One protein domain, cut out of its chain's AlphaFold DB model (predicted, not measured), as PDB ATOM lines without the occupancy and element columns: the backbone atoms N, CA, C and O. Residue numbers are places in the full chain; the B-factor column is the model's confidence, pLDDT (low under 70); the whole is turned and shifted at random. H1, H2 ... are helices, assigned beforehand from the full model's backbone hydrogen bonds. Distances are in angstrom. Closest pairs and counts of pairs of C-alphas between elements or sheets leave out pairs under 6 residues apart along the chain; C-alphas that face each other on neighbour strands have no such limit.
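This is residues 33 to 74 of the 85 residues of the protein "SCP2_2 domain-containing protein" of Halorubrum ezzemoulense (UniProt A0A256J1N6). Two short helices, H1 and H2, stand loosely side by side as a helical hairpin and run opposite ways, and a longer helix, H3, meets H2 nearly at a right angle, with Val 46 at the beginning of H2 closest to Gly 71 in the later part of H3. Residues 53 to 60 run out from the end of H2 to the far end of H3, and H3 folds back from there, so that its residues 67 to 71 pack on H2. The printed part has 42 residues, with three named helices in the order H1, H2, H3 and no named strand; the class is all helix. It is compact, with a radius of gyration of the C-alphas of 9.5 A, and its C-alphas span 26 by 19 by 14 A along their three main axes.

H1, residues 33 to 40, and H2, residues 46 to 52, only just touch, with 3 pairs of C-alphas within 8 A. Their closest C-alphas, those of Pro 35 and Leu 49, are 6.5 A apart. They run opposite ways at a shallow tilt of 34.7 degrees, only just short of steep, and form a helical hairpin. H3, residues 61 to 73, touches H2 with residues 67 to 71 alone. The closest C-alphas of H2 and H3 are those of Val 46 and Gly 71, 5.8 A apart. The lines of H2 and H3 stand about perpendicular, but only just, at 71 degrees. H1 and H3 are near each other: no pair of their C-alphas is within 8 A, but 5 pairs are within 10 A. In H1, H2 and H3 every O i to N i+4 pair is within hydrogen-bond range.

H1 has 8 residues, Ile 33 to Tyr 40, and measures 10.3 A from first to last C-alpha. C-alpha 33 stands at (124.519, 149.565, 153.579). H2 has 7 residues, Val 46 to His 52, and begins with C-alpha 46 at (137.604, 149.853, 159.110); it measures 10.0 A. H3, the longest helix with 13 residues, runs from Ala 61 to Leu 73 over 18.6 A and ends with C-alpha 73 at (141.514, 152.346, 149.862).

The two C-alphas farthest apart in the domain are those of Ala 41 and Ala 61, 26.4 A from each other. The C-alphas of the first and last printed residues, Ile 33 and Phe 74, are 15.4 A apart. The link from H1 to H2, with 5 residues between them, is tight, and the link from H2 to H3, with 8 residues between them, is short but not tight. The printed part has no cut. The mean pLDDT of the printed part is 92.0, and no printed residue is under 70.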
ATOM      1  N   ILE A  33     124.437 148.344 154.406       91.12
ATOM      2  CA  ILE A  33     124.519 149.565 153.579       91.12
ATOM      3  C   ILE A  33     124.972 150.787 154.395       91.12
ATOM      4  O   ILE A  33     125.720 151.617 153.885       91.12
ATOM      5  N   GLY A  34     124.569 150.893 155.665       92.75
ATOM      6  CA  GLY A  34     125.002 151.972 156.562       92.75
ATOM      7  C   GLY A  34     126.525 152.002 156.773       92.75
ATOM      8  O   GLY A  34     127.150 152.991 156.392       92.75
ATOM      9  N   PRO A  35     127.129 150.933 157.328       92.44
ATOM     10  CA  PRO A  35     128.582 150.791 157.446       92.44
ATOM     11  C   PRO A  35     129.331 151.014 156.125       92.44
ATOM     12  O   PRO A  35     130.291 151.779 156.099       92.44
ATOM     13  N   LEU A  36     128.845 150.443 155.014       92.94
ATOM     14  CA  LEU A  36     129.447 150.640 153.687       92.94
ATOM     15  C   LEU A  36     129.441 152.108 153.251       92.94
ATOM     16  O   LEU A  36     130.445 152.615 152.757       92.94
ATOM     17  N   SER A  37     128.329 152.811 153.468       92.88
ATOM     18  CA  SER A  37     128.203 154.232 153.121       92.88
ATOM     19  C   SER A  37     129.154 155.097 153.948       92.88
ATOM     20  O   SER A  37     129.727 156.059 153.439       92.88
ATOM     21  N   GLN A  38     129.341 154.753 155.224       92.56
ATOM     22  CA  GLN A  38     130.248 155.463 156.126       92.56
ATOM     23  C   GLN A  38     131.716 155.219 155.771       92.56
ATOM     24  O   GLN A  38     132.487 156.178 155.774       92.56
ATOM     25  N   LEU A  39     132.081 153.980 155.417       93.00
ATOM     26  CA  LEU A  39     133.415 153.640 154.921       93.00
ATOM     27  C   LEU A  39     133.718 154.402 153.626       93.00
ATOM     28  O   LEU A  39     134.730 155.090 153.537       93.00
ATOM     29  N   TYR A  40     132.795 154.369 152.660       90.62
ATOM     30  CA  TYR A  40     132.936 155.081 151.387       90.62
ATOM     31  C   TYR A  40     133.117 156.595 151.573       90.62
ATOM     32  O   TYR A  40     133.981 157.211 150.947       90.62
ATOM     33  N   ALA A  41     132.326 157.205 152.457       90.62
ATOM     34  CA  ALA A  41     132.445 158.626 152.773       90.62
ATOM     35  C   ALA A  41     133.720 158.971 153.570       90.62
ATOM     36  O   ALA A  41     134.024 160.151 153.749       90.62
ATOM     37  N   GLY A  42     134.451 157.967 154.068       91.19
ATOM     38  CA  GLY A  42     135.576 158.143 154.983       91.19
ATOM     39  C   GLY A  42     135.153 158.660 156.361       91.19
ATOM     40  O   GLY A  42     135.975 159.231 157.070       91.19
ATOM     41  N   TYR A  43     133.880 158.505 156.741       90.25
ATOM     42  CA  TYR A  43     133.357 158.991 158.022       90.25
ATOM     43  C   TYR A  43     133.915 158.194 159.207       90.25
ATOM     44  O   TYR A  43     134.201 158.758 160.262       90.25
ATOM     45  N   ARG A  44     134.085 156.881 159.020       91.19
ATOM     46  CA  ARG A  44     134.676 155.953 159.989       91.19
ATOM     47  C   ARG A  44     135.647 155.021 159.277       91.19
ATOM     48  O   ARG A  44     135.427 154.668 158.121       91.19
ATOM     49  N   GLY A  45     136.718 154.654 159.976       92.25
ATOM     50  CA  GLY A  45     137.691 153.673 159.498       92.25
ATOM     51  C   GLY A  45     137.206 152.236 159.688       92.25
ATOM     52  O   GLY A  45     136.236 151.989 160.403       92.25
ATOM     53  N   VAL A  46     137.916 151.292 159.068       93.94
ATOM     54  CA  VAL A  46     137.604 149.853 159.110       93.94
ATOM     55  C   VAL A  46     137.538 149.325 160.545       93.94
ATOM     56  O   VAL A  46     136.554 148.681 160.892       93.94
ATOM     57  N   ASP A  47     138.506 149.665 161.400       92.94
ATOM     58  CA  ASP A  47     138.551 149.175 162.788       92.94
ATOM     59  C   ASP A  47     137.352 149.647 163.625       92.94
ATOM     60  O   ASP A  47     136.751 148.866 164.362       92.94
ATOM     61  N   ASP A  48     136.954 150.915 163.475       92.75
ATOM     62  CA  ASP A  48     135.784 151.470 164.170       92.75
ATOM     63  C   ASP A  48     134.487 150.806 163.686       92.75
ATOM     64  O   ASP A  48     133.594 150.501 164.477       92.75
ATOM     65  N   LEU A  49     134.397 150.530 162.382       93.00
ATOM     66  CA  LEU A  49     133.253 149.840 161.798       93.00
ATOM     67  C   LEU A  49     133.194 148.362 162.195       93.00
ATOM     68  O   LEU A  49     132.094 147.883 162.434       93.00
ATOM     69  N   ARG A  50     134.324 147.659 162.325       93.56
ATOM     70  CA  ARG A  50     134.367 146.284 162.855       93.56
ATOM     71  C   ARG A  50     133.930 146.228 164.319       93.56
ATOM     72  O   ARG A  50     133.168 145.354 164.716       93.56
ATOM     73  N   ALA A  51     134.384 147.187 165.126       91.44
ATOM     74  CA  ALA A  51     134.105 147.207 166.560       91.44
ATOM     75  C   ALA A  51     132.672 147.648 166.902       91.44
ATOM     76  O   ALA A  51     132.114 147.239 167.926       91.44
ATOM     77  N   HIS A  52     132.086 148.540 166.098       89.12
ATOM     78  CA  HIS A  52     130.871 149.271 166.477       89.12
ATOM     79  C   HIS A  52     129.777 149.289 165.409       89.12
ATOM     80  O   HIS A  52     128.709 149.864 165.638       89.12
ATOM     81  N   ALA A  53     130.013 148.675 164.253       85.12
ATOM     82  CA  ALA A  53     129.063 148.607 163.159       85.12
ATOM     83  C   ALA A  53     129.017 147.187 162.564       85.12
ATOM     84  O   ALA A  53     129.777 146.300 162.932       85.12
ATOM     85  N   ALA A  54     128.071 146.942 161.659       89.00
ATOM     86  CA  ALA A  54     127.944 145.650 160.987       89.00
ATOM     87  C   ALA A  54     128.905 145.574 159.786       89.00
ATOM     88  O   ALA A  54     128.435 145.616 158.648       89.00
ATOM     89  N   LEU A  55     130.219 145.554 160.044       91.75
ATOM     90  CA  LEU A  55     131.278 145.269 159.068       91.75
ATOM     91  C   LEU A  55     132.090 144.059 159.551       91.75
ATOM     92  O   LEU A  55     132.853 144.174 160.505       91.75
ATOM     93  N   ASP A  56     131.929 142.928 158.877       93.44
ATOM     94  CA  ASP A  56     132.630 141.671 159.145       93.44
ATOM     95  C   ASP A  56     133.548 141.338 157.963       93.44
ATOM     96  O   ASP A  56     133.126 141.415 156.811       93.44
ATOM     97  N   VAL A  57     134.812 141.040 158.254       89.94
ATOM     98  CA  VAL A  57     135.897 140.834 157.278       89.94
ATOM     99  C   VAL A  57     136.744 139.602 157.667       89.94
ATOM    100  O   VAL A  57     137.788 139.360 157.076       89.94
ATOM    101  N   GLY A  58     136.311 138.816 158.663       87.19
ATOM    102  CA  GLY A  58     137.091 137.707 159.218       87.19
ATOM    103  C   GLY A  58     138.297 138.150 160.064       87.19
ATOM    104  O   GLY A  58     138.934 139.168 159.794       87.19
ATOM    105  N   ASP A  59     138.616 137.357 161.092       86.62
ATOM    106  CA  ASP A  59     139.706 137.626 162.053       86.62
ATOM    107  C   ASP A  59     140.990 136.823 161.752       86.62
ATOM    108  O   ASP A  59     141.931 136.788 162.551       86.62
ATOM    109  N   ASP A  60     141.023 136.091 160.638       90.56
ATOM    110  CA  ASP A  60     142.197 135.325 160.233       90.56
ATOM    111  C   ASP A  60     143.237 136.210 159.522       90.56
ATOM    112  O   ASP A  60     143.037 137.397 159.272       90.56
ATOM    113  N   ALA A  61     144.399 135.638 159.198       90.50
ATOM    114  CA  ALA A  61     145.483 136.401 158.577       90.50
ATOM    115  C   ALA A  61     145.083 137.030 157.227       90.50
ATOM    116  O   ALA A  61     145.639 138.059 156.845       90.50
ATOM    117  N   PHE A  62     144.141 136.411 156.512       91.06
ATOM    118  CA  PHE A  62     143.597 136.951 155.272       91.06
ATOM    119  C   PHE A  62     142.689 138.151 155.559       91.06
ATOM    120  O   PHE A  62     142.900 139.218 154.981       91.06
ATOM    121  N   GLY A  63     141.752 138.005 156.495       92.25
ATOM    122  CA  GLY A  63     140.849 139.068 156.921       92.25
ATOM    123  C   GLY A  63     141.583 140.291 157.463       92.25
ATOM    124  O   GLY A  63     141.222 141.423 157.147       92.25
ATOM    125  N   GLU A  64     142.675 140.100 158.202       94.31
ATOM    126  CA  GLU A  64     143.527 141.198 158.675       94.31
ATOM    127  C   GLU A  64     144.243 141.932 157.530       94.31
ATOM    128  O   GLU A  64     144.296 143.164 157.514       94.31
ATOM    129  N   GLY A  65     144.742 141.196 156.531       95.44
ATOM    130  CA  GLY A  65     145.301 141.792 155.315       95.44
ATOM    131  C   GLY A  65     144.258 142.607 154.546       95.44
ATOM    132  O   GLY A  65     144.504 143.759 154.191       95.44
ATOM    133  N   LEU A  66     143.058 142.048 154.380       94.31
ATOM    134  CA  LEU A  66     141.946 142.716 153.711       94.31
ATOM    135  C   LEU A  66     141.475 143.964 154.474       94.31
ATOM    136  O   LEU A  66     141.141 144.975 153.856       94.31
ATOM    137  N   ALA A  67     141.500 143.943 155.811       95.00
ATOM    138  CA  ALA A  67     141.242 145.124 156.639       95.00
ATOM    139  C   ALA A  67     142.188 146.275 156.301       95.00
ATOM    140  O   ALA A  67     141.755 147.417 156.126       95.00
ATOM    141  N   ALA A  68     143.483 145.962 156.226       95.38
ATOM    142  CA  ALA A  68     144.524 146.937 155.955       95.38
ATOM    143  C   ALA A  68     144.370 147.527 154.547       95.38
ATOM    144  O   ALA A  68     144.428 148.750 154.386       95.38
ATOM    145  N   ASP A  69     144.086 146.683 153.554       94.50
ATOM    146  CA  ASP A  69     143.834 147.112 152.178       94.50
ATOM    147  C   ASP A  69     142.595 148.016 152.088       94.50
ATOM    148  O   ASP A  69     142.645 149.088 151.479       94.50
ATOM    149  N   LEU A  70     141.496 147.656 152.762       94.25
ATOM    150  CA  LEU A  70     140.301 148.500 152.852       94.25
ATOM    151  C   LEU A  70     140.598 149.841 153.536       94.25
ATOM    152  O   LEU A  70     140.122 150.880 153.077       94.25
ATOM    153  N   GLY A  71     141.405 149.846 154.599       94.31
ATOM    154  CA  GLY A  71     141.834 151.067 155.280       94.31
ATOM    155  C   GLY A  71     142.691 151.977 154.394       94.31
ATOM    156  O   GLY A  71     142.574 153.202 154.472       94.31
ATOM    157  N   ALA A  72     143.509 151.396 153.515       93.38
ATOM    158  CA  ALA A  72     144.303 152.133 152.537       93.38
ATOM    159  C   ALA A  72     143.453 152.688 151.379       93.38
ATOM    160  O   ALA A  72     143.695 153.807 150.924       93.38
ATOM    161  N   LEU A  73     142.448 151.932 150.919       92.62
ATOM    162  CA  LEU A  73     141.514 152.346 149.862       92.62
ATOM    163  C   LEU A  73     140.538 153.432 150.331       92.62
ATOM    164  O   LEU A  73     140.234 154.368 149.586       92.62
ATOM    165  N   PHE A  74     140.073 153.326 151.575       91.69
ATOM    166  CA  PHE A  74     139.085 154.217 152.179       91.69
ATOM    167  C   PHE A  74     139.649 154.894 153.436       91.69
ATOM    168  O   PHE A  74     139.132 154.693 154.539       91.69
TER     169      PHE A  74